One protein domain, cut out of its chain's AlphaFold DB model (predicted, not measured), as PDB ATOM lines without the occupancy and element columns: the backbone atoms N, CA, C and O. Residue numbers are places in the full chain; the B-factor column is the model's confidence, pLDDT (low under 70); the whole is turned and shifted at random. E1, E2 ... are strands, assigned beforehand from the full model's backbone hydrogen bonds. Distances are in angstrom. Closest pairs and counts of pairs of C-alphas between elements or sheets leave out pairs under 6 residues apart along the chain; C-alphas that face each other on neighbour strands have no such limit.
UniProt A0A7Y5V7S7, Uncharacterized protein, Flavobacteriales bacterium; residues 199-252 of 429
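What this domain is: This is residues 199 to 252 of the 429 residues of an uncharacterized protein of Flavobacteriales bacterium (UniProt A0A7Y5V7S7). A sharply bent, twisted sheet of E1, E2 and E3 makes one part, and a slender hairpin of E4 and E5 reaches away from it. The printed part has 54 residues with five named strands, E1 to E5 along the chain, no named helix: all strand. The sheet E1 - E2 - E3 is a meander, each strand the antiparallel neighbour of the one before. It is only just loose, close to extended: radius of gyration of the C-alphas 14.6 A, spans 45 by 31 by 15 A.

How they stand to each other: Start at inner strand E2, residues 213 to 223, bending by 103 degrees at 220. Beside it are E1, residues 199 to 207 (N 204 to O 217, 2.9 A), and E3, residues 226 to 232 (N 220 to O 229, 2.9 A). E4, residues 237 to 242, is apart from E3; with E5, residues 246 to 251, N 240 and O 248 are 2.8 A apart.

Where its parts are: Find C-alpha 199 at (-25.735, 20.062, 48.047), where E1 begins, 21.4 A long; E2 is 19.9 A. E5 ends at C-alpha 251, (-6.215, 2.918, 45.222).

The domain as a whole: The farthest C-alphas, Gly 225 and Asp 244, are 46.0 A apart. The printed part has no cut. Residues 239 to 243 and 247 have pLDDT under 70.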
ATOM      1  N   ASN A 199     -26.571  18.926  47.678       84.69
ATOM      2  CA  ASN A 199     -25.735  20.062  48.047       84.69
ATOM      3  C   ASN A 199     -24.270  19.612  48.050       84.69
ATOM      4  O   ASN A 199     -23.995  18.517  48.531       84.69
ATOM      5  N   ALA A 200     -23.336  20.428  47.562       88.38
ATOM      6  CA  ALA A 200     -21.910  20.196  47.787       88.38
ATOM      7  C   ALA A 200     -21.110  21.493  47.785       88.38
ATOM      8  O   ALA A 200     -21.439  22.423  47.048       88.38
ATOM      9  N   GLY A 201     -20.046  21.533  48.588       86.81
ATOM     10  CA  GLY A 201     -19.072  22.624  48.573       86.81
ATOM     11  C   GLY A 201     -18.311  22.714  47.249       86.81
ATOM     12  O   GLY A 201     -18.046  23.816  46.776       86.81
ATOM     13  N   GLY A 202     -18.023  21.572  46.621       89.88
ATOM     14  CA  GLY A 202     -17.427  21.494  45.290       89.88
ATOM     15  C   GLY A 202     -18.018  20.360  44.457       89.88
ATOM     16  O   GLY A 202     -18.424  19.325  44.986       89.88
ATOM     17  N   TYR A 203     -18.045  20.557  43.146       87.81
ATOM     18  CA  TYR A 203     -18.335  19.527  42.158       87.81
ATOM     19  C   TYR A 203     -17.307  19.669  41.041       87.81
ATOM     20  O   TYR A 203     -17.134  20.757  40.491       87.81
ATOM     21  N   PHE A 204     -16.594  18.587  40.762       89.25
ATOM     22  CA  PHE A 204     -15.504  18.541  39.798       89.25
ATOM     23  C   PHE A 204     -15.802  17.439  38.796       89.25
ATOM     24  O   PHE A 204     -16.087  16.318  39.203       89.25
ATOM     25  N   GLU A 205     -15.720  17.734  37.507       87.88
ATOM     26  CA  GLU A 205     -15.964  16.758  36.447       87.88
ATOM     27  C   GLU A 205     -14.892  16.830  35.365       87.88
ATOM     28  O   GLU A 205     -14.142  17.803  35.264       87.88
ATOM     29  N   SER A 206     -14.793  15.756  34.592       80.94
ATOM     30  CA  SER A 206     -13.889  15.641  33.459       80.94
ATOM     31  C   SER A 206     -14.653  15.073  32.275       80.94
ATOM     32  O   SER A 206     -15.216  13.980  32.370       80.94
ATOM     33  N   ASP A 207     -14.635  15.806  31.166       80.62
ATOM     34  CA  ASP A 207     -15.317  15.457  29.926       80.62
ATOM     35  C   ASP A 207     -14.313  15.171  28.802       80.62
ATOM     36  O   ASP A 207     -13.190  15.679  28.761       80.62
ATOM     37  N   THR A 208     -14.743  14.377  27.829       78.25
ATOM     38  CA  THR A 208     -14.065  14.263  26.534       78.25
ATOM     39  C   THR A 208     -14.290  15.514  25.685       78.25
ATOM     40  O   THR A 208     -15.294  16.209  25.825       78.25
ATOM     41  N   TYR A 209     -13.417  15.751  24.699       73.56
ATOM     42  CA  TYR A 209     -13.597  16.837  23.724       73.56
ATOM     43  C   TYR A 209     -14.951  16.775  22.983       73.56
ATOM     44  O   TYR A 209     -15.503  17.806  22.614       73.56
ATOM     45  N   ALA A 210     -15.505  15.572  22.787       80.62
ATOM     46  CA  ALA A 210     -16.813  15.364  22.165       80.62
ATOM     47  C   ALA A 210     -18.009  15.572  23.127       80.62
ATOM     48  O   ALA A 210     -19.148  15.353  22.722       80.62
ATOM     49  N   GLY A 211     -17.767  15.976  24.383       71.62
ATOM     50  CA  GLY A 211     -18.801  16.283  25.379       71.62
ATOM     51  C   GLY A 211     -19.327  15.086  26.178       71.62
ATOM     52  O   GLY A 211     -20.389  15.180  26.784       71.62
ATOM     53  N   GLY A 212     -18.634  13.946  26.162       73.25
ATOM     54  CA  GLY A 212     -18.971  12.791  27.004       73.25
ATOM     55  C   GLY A 212     -18.306  12.861  28.380       73.25
ATOM     56  O   GLY A 212     -17.079  12.960  28.426       73.25
ATOM     57  N   LEU A 213     -19.092  12.741  29.454       75.12
ATOM     58  CA  LEU A 213     -18.627  12.705  30.847       75.12
ATOM     59  C   LEU A 213     -17.787  11.451  31.126       75.12
ATOM     60  O   LEU A 213     -18.267  10.331  30.949       75.12
ATOM     61  N   LEU A 214     -16.540  11.639  31.567       79.81
ATOM     62  CA  LEU A 214     -15.623  10.554  31.935       79.81
ATOM     63  C   LEU A 214     -15.723  10.209  33.419       79.81
ATOM     64  O   LEU A 214     -15.909   9.049  33.762       79.81
ATOM     65  N   ASN A 215     -15.568  11.207  34.293       86.31
ATOM     66  CA  ASN A 215     -15.606  11.047  35.747       86.31
ATOM     67  C   ASN A 215     -16.091  12.339  36.409       86.31
ATOM     68  O   ASN A 215     -15.969  13.421  35.836       86.31
ATOM     69  N   TYR A 216     -16.582  12.227  37.640       87.75
ATOM     70  CA  TYR A 216     -16.947  13.372  38.467       87.75
ATOM     71  C   TYR A 216     -16.756  13.065  39.949       87.75
ATOM     72  O   TYR A 216     -16.792  11.903  40.347       87.75
ATOM     73  N   ALA A 217     -16.605  14.105  40.764       91.19
ATOM     74  CA  ALA A 217     -16.539  14.031  42.212       91.19
ATOM     75  C   ALA A 217     -17.260  15.222  42.854       91.19
ATOM     76  O   ALA A 217     -16.988  16.386  42.562       91.19
ATOM     77  N   TRP A 218     -18.151  14.915  43.786       90.12
ATOM     78  CA  TRP A 218     -18.747  15.846  44.728       90.12
ATOM     79  C   TRP A 218     -17.878  15.894  45.986       90.12
ATOM     80  O   TRP A 218     -17.542  14.848  46.545       90.12
ATOM     81  N   VAL A 219     -17.527  17.093  46.446       92.50
ATOM     82  CA  VAL A 219     -16.650  17.336  47.600       92.50
ATOM     83  C   VAL A 219     -17.404  18.138  48.656       92.50
ATOM     84  O   VAL A 219     -17.979  19.186  48.356       92.50
ATOM     85  N   GLY A 220     -17.407  17.643  49.896       89.25
ATOM     86  CA  GLY A 220     -18.188  18.215  50.994       89.25
ATOM     87  C   GLY A 220     -19.679  18.222  50.665       89.25
ATOM     88  O   GLY A 220     -20.297  19.284  50.627       89.25
ATOM     89  N   ALA A 221     -20.222  17.049  50.337       88.88
ATOM     90  CA  ALA A 221     -21.554  16.887  49.775       88.88
ATOM     91  C   ALA A 221     -22.566  16.349  50.790       88.88
ATOM     92  O   ALA A 221     -22.241  15.517  51.633       88.88
ATOM     93  N   ARG A 222     -23.825  16.769  50.664       83.75
ATOM     94  CA  ARG A 222     -24.989  16.138  51.286       83.75
ATOM     95  C   ARG A 222     -25.948  15.706  50.184       83.75
ATOM     96  O   ARG A 222     -26.538  16.543  49.501       83.75
ATOM     97  N   LEU A 223     -26.089  14.399  50.009       79.81
ATOM     98  CA  LEU A 223     -26.814  13.786  48.899       79.81
ATOM     99  C   LEU A 223     -27.914  12.902  49.466       79.81
ATOM    100  O   LEU A 223     -27.647  12.030  50.289       79.81
ATOM    101  N   ALA A 224     -29.157  13.179  49.074       77.56
ATOM    102  CA  ALA A 224     -30.350  12.577  49.662       77.56
ATOM    103  C   ALA A 224     -30.282  12.561  51.203       77.56
ATOM    104  O   ALA A 224     -30.510  11.543  51.840       77.56
ATOM    105  N   GLY A 225     -29.895  13.682  51.813       74.94
ATOM    106  CA  GLY A 225     -29.795  13.819  53.267       74.94
ATOM    107  C   GLY A 225     -28.569  13.186  53.944       74.94
ATOM    108  O   GLY A 225     -28.371  13.495  55.117       74.94
ATOM    109  N   VAL A 226     -27.735  12.407  53.241       80.19
ATOM    110  CA  VAL A 226     -26.524  11.749  53.778       80.19
ATOM    111  C   VAL A 226     -25.267  12.563  53.464       80.19
ATOM    112  O   VAL A 226     -25.094  13.025  52.335       80.19
ATOM    113  N   GLY A 227     -24.394  12.756  54.457       81.44
ATOM    114  CA  GLY A 227     -23.136  13.492  54.303       81.44
ATOM    115  C   GLY A 227     -21.991  12.639  53.743       81.44
ATOM    116  O   GLY A 227     -21.709  11.554  54.252       81.44
ATOM    117  N   TYR A 228     -21.283  13.164  52.741       84.75
ATOM    118  CA  TYR A 228     -20.092  12.576  52.132       84.75
ATOM    119  C   TYR A 228     -18.966  13.609  52.042       84.75
ATOM    120  O   TYR A 228     -19.142  14.698  51.497       84.75
ATOM    121  N   LYS A 229     -17.767  13.250  52.514       86.31
ATOM    122  CA  LYS A 229     -16.567  14.077  52.301       86.31
ATOM    123  C   LYS A 229     -16.208  14.154  50.816       86.31
ATOM    124  O   LYS A 229     -15.914  15.235  50.315       86.31
ATOM    125  N   ILE A 230     -16.234  13.012  50.132       89.88
ATOM    126  CA  ILE A 230     -16.023  12.880  48.692       89.88
ATOM    127  C   ILE A 230     -16.863  11.710  48.171       89.88
ATOM    128  O   ILE A 230     -16.956  10.680  48.836       89.88
ATOM    129  N   THR A 231     -17.506  11.868  47.017       87.69
ATOM    130  CA  THR A 231     -18.225  10.785  46.326       87.69
ATOM    131  C   THR A 231     -18.366  11.104  44.842       87.69
ATOM    132  O   THR A 231     -18.430  12.273  44.474       87.69
ATOM    133  N   GLY A 232     -18.387  10.099  43.974       87.38
ATOM    134  CA  GLY A 232     -18.340  10.320  42.537       87.38
ATOM    135  C   GLY A 232     -18.152   9.039  41.736       87.38
ATOM    136  O   GLY A 232     -18.313   7.942  42.269       87.38
ATOM    137  N   ALA A 233     -17.814   9.194  40.460       83.56
ATOM    138  CA  ALA A 233     -17.440   8.093  39.581       83.56
ATOM    139  C   ALA A 233     -15.917   7.893  39.567       83.56
ATOM    140  O   ALA A 233     -15.159   8.864  39.582       83.56
ATOM    141  N   GLY A 234     -15.488   6.632  39.486       82.50
ATOM    142  CA  GLY A 234     -14.077   6.247  39.502       82.50
ATOM    143  C   GLY A 234     -13.539   5.960  40.908       82.50
ATOM    144  O   GLY A 234     -14.250   6.087  41.901       82.50
ATOM    145  N   ALA A 235     -12.273   5.540  40.973       82.38
ATOM    146  CA  ALA A 235     -11.619   5.143  42.218       82.38
ATOM    147  C   ALA A 235     -11.089   6.350  43.007       82.38
ATOM    148  O   ALA A 235     -10.580   7.314  42.428       82.38
ATOM    149  N   VAL A 236     -11.107   6.251  44.338       85.75
ATOM    150  CA  VAL A 236     -10.304   7.131  45.200       85.75
ATOM    151  C   VAL A 236      -8.862   6.628  45.177       85.75
ATOM    152  O   VAL A 236      -8.603   5.460  45.478       85.75
ATOM    153  N   ALA A 237      -7.928   7.499  44.797       82.44
ATOM    154  CA  ALA A 237      -6.534   7.136  44.591       82.44
ATOM    155  C   ALA A 237      -5.569   8.231  45.063       82.44
ATOM    156  O   ALA A 237      -5.900   9.416  45.049       82.44
ATOM    157  N   GLU A 238      -4.356   7.825  45.427       79.12
ATOM    158  CA  GLU A 238      -3.225   8.694  45.760       79.12
ATOM    159  C   GLU A 238      -2.062   8.435  44.794       79.12
ATOM    160  O   GLU A 238      -1.923   7.334  44.260       79.12
ATOM    161  N   ILE A 239      -1.217   9.447  44.571       69.06
ATOM    162  CA  ILE A 239       0.008   9.336  43.776       69.06
ATOM    163  C   ILE A 239       1.217   9.607  44.671       69.06
ATOM    164  O   ILE A 239       1.382  10.719  45.171       69.06
ATOM    165  N   ILE A 240       2.104   8.621  44.797       64.31
ATOM    166  CA  ILE A 240       3.322   8.708  45.606       64.31
ATOM    167  C   ILE A 240       4.544   8.768  44.677       64.31
ATOM    168  O   ILE A 240       4.763   7.839  43.893       64.31
ATOM    169  N   PRO A 241       5.359   9.839  44.720       62.44
ATOM    170  CA  PRO A 241       6.638   9.864  44.024       62.44
ATOM    171  C   PRO A 241       7.668   9.003  44.765       62.44
ATOM    172  O   PRO A 241       7.792   9.072  45.985       62.44
ATOM    173  N   THR A 242       8.452   8.233  44.017       65.50
ATOM    174  CA  THR A 242       9.581   7.452  44.537       65.50
ATOM    175  C   THR A 242      10.871   7.860  43.814       65.50
ATOM    176  O   THR A 242      10.799   8.217  42.633       65.50
ATOM    177  N   PRO A 243      12.042   7.816  44.478       54.50
ATOM    178  CA  PRO A 243      13.313   8.164  43.839       54.50
ATOM    179  C   PRO A 243      13.630   7.301  42.609       54.50
ATOM    180  O   PRO A 243      14.045   7.837  41.585       54.50
ATOM    181  N   ASP A 244      13.356   5.994  42.689       85.75
ATOM    182  CA  ASP A 244      13.834   5.008  41.707       85.75
ATOM    183  C   ASP A 244      12.720   4.325  40.890       85.75
ATOM    184  O   ASP A 244      13.006   3.624  39.919       85.75
ATOM    185  N   HIS A 245      11.442   4.518  41.243       77.94
ATOM    186  CA  HIS A 245      10.305   3.845  40.591       77.94
ATOM    187  C   HIS A 245       9.276   4.815  39.989       77.94
ATOM    188  O   HIS A 245       8.214   4.402  39.528       77.94
ATOM    189  N   GLY A 246       9.585   6.114  39.951       74.62
ATOM    190  CA  GLY A 246       8.688   7.136  39.417       74.62
ATOM    191  C   GLY A 246       7.479   7.399  40.321       74.62
ATOM    192  O   GLY A 246       7.541   7.214  41.537       74.62
ATOM    193  N   ARG A 247       6.383   7.893  39.733       66.88
ATOM    194  CA  ARG A 247       5.126   8.181  40.443       66.88
ATOM    195  C   ARG A 247       4.216   6.958  40.398       66.88
ATOM    196  O   ARG A 247       3.842   6.526  39.311       66.88
ATOM    197  N   ILE A 248       3.856   6.433  41.562       85.00
ATOM    198  CA  ILE A 248       3.042   5.224  41.715       85.00
ATOM    199  C   ILE A 248       1.644   5.608  42.191       85.00
ATOM    200  O   ILE A 248       1.514   6.390  43.130       85.00
ATOM    201  N   THR A 249       0.609   5.049  41.565       82.06
ATOM    202  CA  THR A 249      -0.783   5.238  41.991       82.06
ATOM    203  C   THR A 249      -1.211   4.114  42.931       82.06
ATOM    204  O   THR A 249      -1.087   2.941  42.581       82.06
ATOM    205  N   LEU A 250      -1.759   4.466  44.094       75.62
ATOM    206  CA  LEU A 250      -2.414   3.546  45.028       75.62
ATOM    207  C   LEU A 250      -3.916   3.833  45.058       75.62
ATOM    208  O   LEU A 250      -4.314   4.991  44.989       75.62
ATOM    209  N   VAL A 251      -4.747   2.796  45.171       85.62
ATOM    210  CA  VAL A 251      -6.215   2.918  45.222       85.62
ATOM    211  C   VAL A 251      -6.753   2.472  46.579       85.62
ATOM    212  O   VAL A 251      -6.258   1.504  47.160       85.62
ATOM    213  N   CYS A 252      -7.767   3.168  47.092       82.69
ATOM    214  CA  CYS A 252      -8.432   2.784  48.334       82.69
ATOM    215  C   CYS A 252      -9.296   1.522  48.130       82.69
ATOM    216  O   CYS A 252      -9.953   1.400  47.094       82.69
TER     217      CYS A 252